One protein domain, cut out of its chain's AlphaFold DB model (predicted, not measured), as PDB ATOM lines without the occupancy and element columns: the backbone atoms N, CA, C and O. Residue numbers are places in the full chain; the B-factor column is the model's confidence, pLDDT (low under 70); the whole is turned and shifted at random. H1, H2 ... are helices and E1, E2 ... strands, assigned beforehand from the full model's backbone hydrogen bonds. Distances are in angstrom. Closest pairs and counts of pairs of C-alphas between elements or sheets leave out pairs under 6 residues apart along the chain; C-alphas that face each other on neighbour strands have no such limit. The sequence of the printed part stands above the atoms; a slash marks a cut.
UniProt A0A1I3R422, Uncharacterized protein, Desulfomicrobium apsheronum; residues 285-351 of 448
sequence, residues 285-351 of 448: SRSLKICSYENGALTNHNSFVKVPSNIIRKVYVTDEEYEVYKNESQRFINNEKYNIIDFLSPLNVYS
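This is residues 285 to 351 of the 448 residues of an uncharacterized protein of Desulfomicrobium apsheronum (UniProt A0A1I3R422). A two-stranded hairpin, E1 and E2, makes one end of the domain and the longest helix, H2, makes the other, with two short helices, H1 and H3, between them. H3 packs on E1 with its last residues and touches H1 at a steep angle, while H2 is near H1 but apart from both strands and from H3. The printed part has 67 residues, with two named strands and three named helices in the order E1, E2, H1, H2, H3; the sheet, order E1 - E2, is antiparallel, and the class is mixed, helices and strands. The whole is compact, with a radius of gyration of the C-alphas of 11.7 A and spans of 36 by 26 by 16 A.

Strand E1 is residues 290 to 294, 13.2 A from first to last C-alpha, and begins with C-alpha 290 at (274.114, 146.634, 209.233). Strand E2 is residues 297 to 301, 12.8 A long. Helix H1 is residues 309 to 315, 9.9 A long. Helix H2, residues 319 to 333, is 20.4 A long and begins with C-alpha 319 at (254.670, 155.069, 207.506). Helix H3, residues 345 to 351, is 9.7 A long and ends with C-alpha 351 at (275.301, 151.359, 207.625).

E1 and E2 form a hairpin, antiparallel at 156 degrees between their directions; N 299 and O 292 are 2.9 A apart and N 301 and O 290 are 2.8 A apart, both within hydrogen-bond range. The closest C-alphas of E1 and H3 are those of Cys 291 and Ser 351, 4.5 A apart. The closest C-alphas of E1 and H1 are those of Ser 292 and Ile 311, 8.0 A apart. E2 and H3 are apart. H1 and H3 touch, their closest C-alphas being those of Val 315 and Leu 347, 6.3 A apart. They run opposite ways at a steep tilt of 69 degrees, only just short of about perpendicular. H1 and H2 are close but not clearly touching, with the C-alphas of Arg 313 and Tyr 322 closest at 7.1 A. Those two helices run opposite ways at a steep tilt of 59 degrees. H2 and H3 are apart, and H2 is apart from E1 and E2. In H1, H2 and H3 every O i to N i+4 pair is within hydrogen-bond range.

The two C-alphas farthest apart are those of Gly 296 and Glu 336, at 36.8 A. The printed part, residues 285 to 351, has no cut. The link from H2 to H3, with 11 residues, is long; the links from E1 to E2 and from H1 to H2 are tight, and that from E2 to H1 is short. The mean pLDDT of the printed part is 94.0, and no printed residue is under 70.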
ATOM      1  N   SER A 285     271.473 140.866 200.151       84.50
ATOM      2  CA  SER A 285     270.288 141.125 200.992       84.50
ATOM      3  C   SER A 285     270.076 140.126 202.142       84.50
ATOM      4  O   SER A 285     269.755 140.529 203.256       84.50
ATOM      5  N   ARG A 286     270.302 138.824 201.907       84.50
ATOM      6  CA  ARG A 286     270.152 137.759 202.923       84.50
ATOM      7  C   ARG A 286     271.265 137.712 203.982       84.50
ATOM      8  O   ARG A 286     271.030 137.215 205.078       84.50
ATOM      9  N   SER A 287     272.461 138.205 203.665       88.12
ATOM     10  CA  SER A 287     273.651 138.220 204.534       88.12
ATOM     11  C   SER A 287     274.076 139.638 204.941       88.12
ATOM     12  O   SER A 287     275.141 139.826 205.533       88.12
ATOM     13  N   LEU A 288     273.247 140.643 204.632       90.25
ATOM     14  CA  LEU A 288     273.563 142.053 204.811       90.25
ATOM     15  C   LEU A 288     273.695 142.401 206.300       90.25
ATOM     16  O   LEU A 288     272.710 142.454 207.043       90.25
ATOM     17  N   LYS A 289     274.936 142.662 206.718       91.38
ATOM     18  CA  LYS A 289     275.266 143.190 208.043       91.38
ATOM     19  C   LYS A 289     275.069 144.701 208.049       91.38
ATOM     20  O   LYS A 289     275.573 145.395 207.165       91.38
ATOM     21  N   ILE A 290     274.376 145.204 209.062       94.81
ATOM     22  CA  ILE A 290     274.114 146.634 209.233       94.81
ATOM     23  C   ILE A 290     274.947 147.148 210.399       94.81
ATOM     24  O   ILE A 290     274.980 146.532 211.460       94.81
ATOM     25  N   CYS A 291     275.610 148.280 210.215       94.81
ATOM     26  CA  CYS A 291     276.351 148.964 211.263       94.81
ATOM     27  C   CYS A 291     275.569 150.185 211.754       94.81
ATOM     28  O   CYS A 291     274.853 150.825 210.986       94.81
ATOM     29  N   SER A 292     275.733 150.535 213.024       96.00
ATOM     30  CA  SER A 292     275.245 151.796 213.588       96.00
ATOM     31  C   SER A 292     276.329 152.409 214.460       96.00
ATOM     32  O   SER A 292     276.946 151.689 215.243       96.00
ATOM     33  N   TYR A 293     276.555 153.715 214.327       95.62
ATOM     34  CA  TYR A 293     277.559 154.438 215.102       95.62
ATOM     35  C   TYR A 293     276.882 155.447 216.024       95.62
ATOM     36  O   TYR A 293     276.322 156.439 215.558       95.62
ATOM     37  N   GLU A 294     276.893 155.162 217.324       93.38
ATOM     38  CA  GLU A 294     276.263 155.988 218.356       93.38
ATOM     39  C   GLU A 294     277.181 156.036 219.588       93.38
ATOM     40  O   GLU A 294     277.807 155.038 219.943       93.38
ATOM     41  N   ASN A 295     277.289 157.203 220.233       90.69
ATOM     42  CA  ASN A 295     278.073 157.414 221.462       90.69
ATOM     43  C   ASN A 295     279.538 156.925 221.393       90.69
ATOM     44  O   ASN A 295     280.070 156.396 222.365       90.69
ATOM     45  N   GLY A 296     280.189 157.081 220.237       89.00
ATOM     46  CA  GLY A 296     281.580 156.671 220.026       89.00
ATOM     47  C   GLY A 296     281.784 155.183 219.704       89.00
ATOM     48  O   GLY A 296     282.907 154.797 219.380       89.00
ATOM     49  N   ALA A 297     280.732 154.355 219.733       90.44
ATOM     50  CA  ALA A 297     280.807 152.911 219.516       90.44
ATOM     51  C   ALA A 297     280.169 152.478 218.183       90.44
ATOM     52  O   ALA A 297     279.048 152.871 217.850       90.44
ATOM     53  N   LEU A 298     280.874 151.629 217.423       92.19
ATOM     54  CA  LEU A 298     280.349 150.996 216.210       92.19
ATOM     55  C   LEU A 298     279.727 149.633 216.549       92.19
ATOM     56  O   LEU A 298     280.433 148.668 216.837       92.19
ATOM     57  N   THR A 299     278.403 149.542 216.462       93.62
ATOM     58  CA  THR A 299     277.646 148.306 216.706       93.62
ATOM     59  C   THR A 299     277.379 147.571 215.395       93.62
ATOM     60  O   THR A 299     276.873 148.163 214.441       93.62
ATOM     61  N   ASN A 300     277.677 146.268 215.361       93.12
ATOM     62  CA  ASN A 300     277.457 145.393 214.206       93.12
ATOM     63  C   ASN A 300     276.208 144.517 214.395       93.12
ATOM     64  O   ASN A 300     276.200 143.585 215.198       93.12
ATOM     65  N   HIS A 301     275.174 144.760 213.592       94.12
ATOM     66  CA  HIS A 301     273.960 143.948 213.528       94.12
ATOM     67  C   HIS A 301     274.143 142.856 212.469       94.12
ATOM     68  O   HIS A 301     274.174 143.130 211.269       94.12
ATOM     69  N   ASN A 302     274.261 141.599 212.908       90.12
ATOM     70  CA  ASN A 302     274.567 140.448 212.039       90.12
ATOM     71  C   ASN A 302     273.481 140.096 210.998       90.12
ATOM     72  O   ASN A 302     273.682 139.188 210.197       90.12
ATOM     73  N   SER A 303     272.333 140.773 211.017       91.44
ATOM     74  CA  SER A 303     271.291 140.711 209.989       91.44
ATOM     75  C   SER A 303     270.413 141.958 210.100       91.44
ATOM     76  O   SER A 303     270.213 142.462 211.208       91.44
ATOM     77  N   PHE A 304     269.856 142.435 208.985       93.19
ATOM     78  CA  PHE A 304     268.992 143.618 208.974       93.19
ATOM     79  C   PHE A 304     267.747 143.473 209.870       93.19
ATOM     80  O   PHE A 304     267.372 144.436 210.531       93.19
ATOM     81  N   VAL A 305     267.166 142.271 210.005       93.62
ATOM     82  CA  VAL A 305     266.008 142.041 210.900       93.62
ATOM     83  C   VAL A 305     266.345 142.154 212.393       93.62
ATOM     84  O   VAL A 305     265.441 142.220 213.218       93.62
ATOM     85  N   LYS A 306     267.636 142.177 212.754       94.50
ATOM     86  CA  LYS A 306     268.102 142.398 214.134       94.50
ATOM     87  C   LYS A 306     268.366 143.874 214.444       94.50
ATOM     88  O   LYS A 306     268.731 144.187 215.573       94.50
ATOM     89  N   VAL A 307     268.210 144.770 213.468       96.19
ATOM     90  CA  VAL A 307     268.437 146.205 213.657       96.19
ATOM     91  C   VAL A 307     267.311 146.798 214.519       96.19
ATOM     92  O   VAL A 307     266.138 146.639 214.174       96.19
ATOM     93  N   PRO A 308     267.640 147.510 215.612       96.62
ATOM     94  CA  PRO A 308     266.670 148.190 216.465       96.62
ATOM     95  C   PRO A 308     265.665 149.077 215.710       96.62
ATOM     96  O   PRO A 308     266.017 149.815 214.785       96.62
ATOM     97  N   SER A 309     264.401 149.054 216.140       95.62
ATOM     98  CA  SER A 309     263.291 149.763 215.480       95.62
ATOM     99  C   SER A 309     263.474 151.284 215.428       95.62
ATOM    100  O   SER A 309     263.057 151.920 214.460       95.62
ATOM    101  N   ASN A 310     264.157 151.873 216.416       96.19
ATOM    102  CA  ASN A 310     264.537 153.286 216.417       96.19
ATOM    103  C   ASN A 310     265.529 153.626 215.289       96.19
ATOM    104  O   ASN A 310     265.445 154.713 214.727       96.19
ATOM    105  N   ILE A 311     266.435 152.715 214.916       96.94
ATOM    106  CA  ILE A 311     267.337 152.888 213.768       96.94
ATOM    107  C   ILE A 311     266.559 152.729 212.460       96.94
ATOM    108  O   ILE A 311     266.691 153.567 211.571       96.94
ATOM    109  N   ILE A 312     265.681 151.726 212.360       97.69
ATOM    110  CA  ILE A 312     264.802 151.563 211.192       97.69
ATOM    111  C   ILE A 312     263.962 152.829 210.958       97.69
ATOM    112  O   ILE A 312     263.933 153.330 209.837       97.69
ATOM    113  N   ARG A 313     263.371 153.421 212.004       96.75
ATOM    114  CA  ARG A 313     262.601 154.677 211.903       96.75
ATOM    115  C   ARG A 313     263.444 155.939 211.645       96.75
ATOM    116  O   ARG A 313     262.889 156.933 211.187       96.75
ATOM    117  N   LYS A 314     264.770 155.915 211.851       95.44
ATOM    118  CA  LYS A 314     265.688 156.968 211.354       95.44
ATOM    119  C   LYS A 314     265.911 156.876 209.836       95.44
ATOM    120  O   LYS A 314     266.233 157.882 209.209       95.44
ATOM    121  N   VAL A 315     265.766 155.684 209.252       96.69
ATOM    122  CA  VAL A 315     265.994 155.409 207.821       96.69
ATOM    123  C   VAL A 315     264.698 155.542 207.014       96.69
ATOM    124  O   VAL A 315     264.650 156.310 206.051       96.69
ATOM    125  N   TYR A 316     263.650 154.837 207.443       96.69
ATOM    126  CA  TYR A 316     262.299 154.830 206.879       96.69
ATOM    127  C   TYR A 316     261.403 155.650 207.814       96.69
ATOM    128  O   TYR A 316     260.940 155.164 208.848       96.69
ATOM    129  N   VAL A 317     261.260 156.937 207.500       94.88
ATOM    130  CA  VAL A 317     260.700 157.949 208.406       94.88
ATOM    131  C   VAL A 317     259.181 158.005 208.283       94.88
ATOM    132  O   VAL A 317     258.494 158.125 209.296       94.88
ATOM    133  N   THR A 318     258.642 157.895 207.065       94.62
ATOM    134  CA  THR A 318     257.188 157.872 206.846       94.62
ATOM    135  C   THR A 318     256.619 156.471 207.064       94.62
ATOM    136  O   THR A 318     257.327 155.470 206.938       94.62
ATOM    137  N   ASP A 319     255.322 156.374 207.361       96.06
ATOM    138  CA  ASP A 319     254.670 155.069 207.506       96.06
ATOM    139  C   ASP A 319     254.596 154.292 206.182       96.06
ATOM    140  O   ASP A 319     254.717 153.072 206.200       96.06
ATOM    141  N   GLU A 320     254.511 154.967 205.026       95.25
ATOM    142  CA  GLU A 320     254.599 154.303 203.712       95.25
ATOM    143  C   GLU A 320     255.968 153.623 203.517       95.25
ATOM    144  O   GLU A 320     256.044 152.476 203.079       95.25
ATOM    145  N   GLU A 321     257.056 154.302 203.888       95.12
ATOM    146  CA  GLU A 321     258.415 153.750 203.825       95.12
ATOM    147  C   GLU A 321     258.611 152.603 204.823       95.12
ATOM    148  O   GLU A 321     259.211 151.578 204.492       95.12
ATOM    149  N   TYR A 322     258.103 152.771 206.047       96.81
ATOM    150  CA  TYR A 322     258.237 151.781 207.110       96.81
ATOM    151  C   TYR A 322     257.434 150.509 206.820       96.81
ATOM    152  O   TYR A 322     257.946 149.409 207.028       96.81
ATOM    153  N   GLU A 323     256.211 150.625 206.297       96.19
ATOM    154  CA  GLU A 323     255.411 149.462 205.908       96.19
ATOM    155  C   GLU A 323     256.017 148.735 204.696       96.19
ATOM    156  O   GLU A 323     255.999 147.506 204.671       96.19
ATOM    157  N   VAL A 324     256.656 149.431 203.741       95.50
ATOM    158  CA  VAL A 324     257.460 148.766 202.692       95.50
ATOM    159  C   VAL A 324     258.599 147.945 203.308       95.50
ATOM    160  O   VAL A 324     258.725 146.758 203.001       95.50
ATOM    161  N   TYR A 325     259.384 148.530 204.221       96.38
ATOM    162  CA  TYR A 325     260.457 147.810 204.917       96.38
ATOM    163  C   TYR A 325     259.933 146.593 205.695       96.38
ATOM    164  O   TYR A 325     260.487 145.498 205.591       96.38
ATOM    165  N   LYS A 326     258.861 146.773 206.470       96.81
ATOM    166  CA  LYS A 326     258.247 145.742 207.315       96.81
ATOM    167  C   LYS A 326     257.695 144.582 206.488       96.81
ATOM    168  O   LYS A 326     257.945 143.431 206.837       96.81
ATOM    169  N   ASN A 327     257.011 144.873 205.380       96.50
ATOM    170  CA  ASN A 327     256.465 143.850 204.492       96.50
ATOM    171  C   ASN A 327     257.580 143.006 203.857       96.50
ATOM    172  O   ASN A 327     257.552 141.784 203.979       96.50
ATOM    173  N   GLU A 328     258.608 143.614 203.257       95.94
ATOM    174  CA  GLU A 328     259.726 142.838 202.689       95.94
ATOM    175  C   GLU A 328     260.557 142.113 203.769       95.94
ATOM    176  O   GLU A 328     261.046 141.007 203.535       95.94
ATOM    177  N   SER A 329     260.647 142.665 204.986       95.62
ATOM    178  CA  SER A 329     261.275 141.990 206.134       95.62
ATOM    179  C   SER A 329     260.506 140.743 206.576       95.62
ATOM    180  O   SER A 329     261.121 139.703 206.811       95.62
ATOM    181  N   GLN A 330     259.171 140.804 206.648       96.69
ATOM    182  CA  GLN A 330     258.344 139.634 206.962       96.69
ATOM    183  C   GLN A 330     258.509 138.541 205.902       96.69
ATOM    184  O   GLN A 330     258.607 137.360 206.228       96.69
ATOM    185  N   ARG A 331     258.614 138.933 204.632       95.88
ATOM    186  CA  ARG A 331     258.843 138.005 203.522       95.88
ATOM    187  C   ARG A 331     260.205 137.327 203.603       95.88
ATOM    188  O   ARG A 331     260.273 136.117 203.421       95.88
ATOM    189  N   PHE A 332     261.263 138.046 203.982       94.31
ATOM    190  CA  PHE A 332     262.555 137.422 204.300       94.31
ATOM    191  C   PHE A 332     262.451 136.402 205.442       94.31
ATOM    192  O   PHE A 332     262.962 135.293 205.301       94.31
ATOM    193  N   ILE A 333     261.756 136.741 206.536       94.50
ATOM    194  CA  ILE A 333     261.530 135.831 207.675       94.50
ATOM    195  C   ILE A 333     260.781 134.562 207.224       94.50
ATOM    196  O   ILE A 333     261.129 133.458 207.641       94.50
ATOM    197  N   ASN A 334     259.821 134.703 206.308       96.19
ATOM    198  CA  ASN A 334     259.068 133.603 205.698       96.19
ATOM    199  C   ASN A 334     259.838 132.848 204.581       96.19
ATOM    200  O   ASN A 334     259.293 131.915 203.995       96.19
ATOM    201  N   ASN A 335     261.084 133.227 204.260       94.50
ATOM    202  CA  ASN A 335     261.876 132.741 203.113       94.50
ATOM    203  C   ASN A 335     261.275 133.016 201.708       94.50
ATOM    204  O   ASN A 335     261.637 132.364 200.725       94.50
ATOM    205  N   GLU A 336     260.408 134.019 201.585       94.62
ATOM    206  CA  GLU A 336     259.763 134.457 200.341       94.62
ATOM    207  C   GLU A 336     260.580 135.490 199.525       94.62
ATOM    208  O   GLU A 336     261.462 136.173 200.038       94.62
ATOM    209  N   LYS A 337     260.190 135.662 198.249       91.94
ATOM    210  CA  LYS A 337     260.507 136.780 197.326       91.94
ATOM    211  C   LYS A 337     261.945 137.338 197.390       91.94
ATOM    212  O   LYS A 337     262.904 136.571 197.318       91.94
ATOM    213  N   TYR A 338     262.194 138.653 197.403       92.06
ATOM    214  CA  TYR A 338     261.365 139.865 197.634       92.06
ATOM    215  C   TYR A 338     260.413 140.299 196.494       92.06
ATOM    216  O   TYR A 338     260.403 139.671 195.437       92.06
ATOM    217  N   ASN A 339     259.629 141.380 196.683       92.50
ATOM    218  CA  ASN A 339     258.999 142.131 195.573       92.50
ATOM    219  C   ASN A 339     259.810 143.390 195.219       92.50
ATOM    220  O   ASN A 339     259.940 143.733 194.045       92.50
ATOM    221  N   ILE A 340     260.375 144.064 196.225       90.81
ATOM    222  CA  ILE A 340     261.179 145.287 196.086       90.81
ATOM    223  C   ILE A 340     262.621 144.971 196.508       90.81
ATOM    224  O   ILE A 340     262.974 145.088 197.674       90.81
ATOM    225  N   ILE A 341     263.469 144.522 195.574       86.19
ATOM    226  CA  ILE A 341     264.837 144.041 195.880       86.19
ATOM    227  C   ILE A 341     265.775 145.124 196.451       86.19
ATOM    228  O   ILE A 341     266.740 144.814 197.146       86.19
ATOM    229  N   ASP A 342     265.492 146.397 196.174       88.81
ATOM    230  CA  ASP A 342     266.246 147.565 196.636       88.81
ATOM    231  C   ASP A 342     265.751 148.138 197.970       88.81
ATOM    232  O   ASP A 342     266.289 149.144 198.437       88.81
ATOM    233  N   PHE A 343     264.797 147.481 198.645       94.00
ATOM    234  CA  PHE A 343     264.262 147.990 199.911       94.00
ATOM    235  C   PHE A 343     265.339 148.193 200.983       94.00
ATOM    236  O   PHE A 343     265.210 149.113 201.775       94.00
ATOM    237  N   LEU A 344     266.421 147.399 200.978       95.38
ATOM    238  CA  LEU A 344     267.544 147.509 201.921       95.38
ATOM    239  C   LEU A 344     268.592 148.568 201.553       95.38
ATOM    240  O   LEU A 344     269.474 148.847 202.370       95.38
ATOM    241  N   SER A 345     268.542 149.166 200.359       94.62
ATOM    242  CA  SER A 345     269.540 150.157 199.936       94.62
ATOM    243  C   SER A 345     269.663 151.356 200.896       94.62
ATOM    244  O   SER A 345     270.801 151.699 201.224       94.62
ATOM    245  N   PRO A 346     268.581 151.942 201.453       95.81
ATOM    246  CA  PRO A 346     268.688 153.037 202.419       95.81
ATOM    247  C   PRO A 346     269.334 152.597 203.735       95.81
ATOM    248  O   PRO A 346     270.156 153.319 204.299       95.81
ATOM    249  N   LEU A 347     269.022 151.387 204.207       96.06
ATOM    250  CA  LEU A 347     269.610 150.836 205.428       96.06
ATOM    251  C   LEU A 347     271.103 150.521 205.248       96.06
ATOM    252  O   LEU A 347     271.889 150.737 206.170       96.06
ATOM    253  N   ASN A 348     271.521 150.103 204.049       95.38
ATOM    254  CA  ASN A 348     272.939 149.961 203.731       95.38
ATOM    255  C   ASN A 348     273.645 151.324 203.605       95.38
ATOM    256  O   ASN A 348     274.745 151.493 204.119       95.38
ATOM    257  N   VAL A 349     273.006 152.338 203.011       95.12
ATOM    258  CA  VAL A 349     273.538 153.715 202.998       95.12
ATOM    259  C   VAL A 349     273.727 154.252 204.425       95.12
ATOM    260  O   VAL A 349     274.757 154.858 204.715       95.12
ATOM    261  N   TYR A 350     272.790 153.988 205.341       96.44
ATOM    262  CA  TYR A 350     272.942 154.309 206.765       96.44
ATOM    263  C   TYR A 350     274.102 153.535 207.423       96.44
ATOM    264  O   TYR A 350     274.907 154.129 208.145       96.44
ATOM    265  N   SER A 351     274.218 152.231 207.142       95.31
ATOM    266  CA  SER A 351     275.301 151.359 207.625       95.31
ATOM    267  C   SER A 351     276.679 151.893 207.236       95.31
ATOM    268  O   SER A 351     277.569 152.055 208.073       95.31
TER     269      SER A 351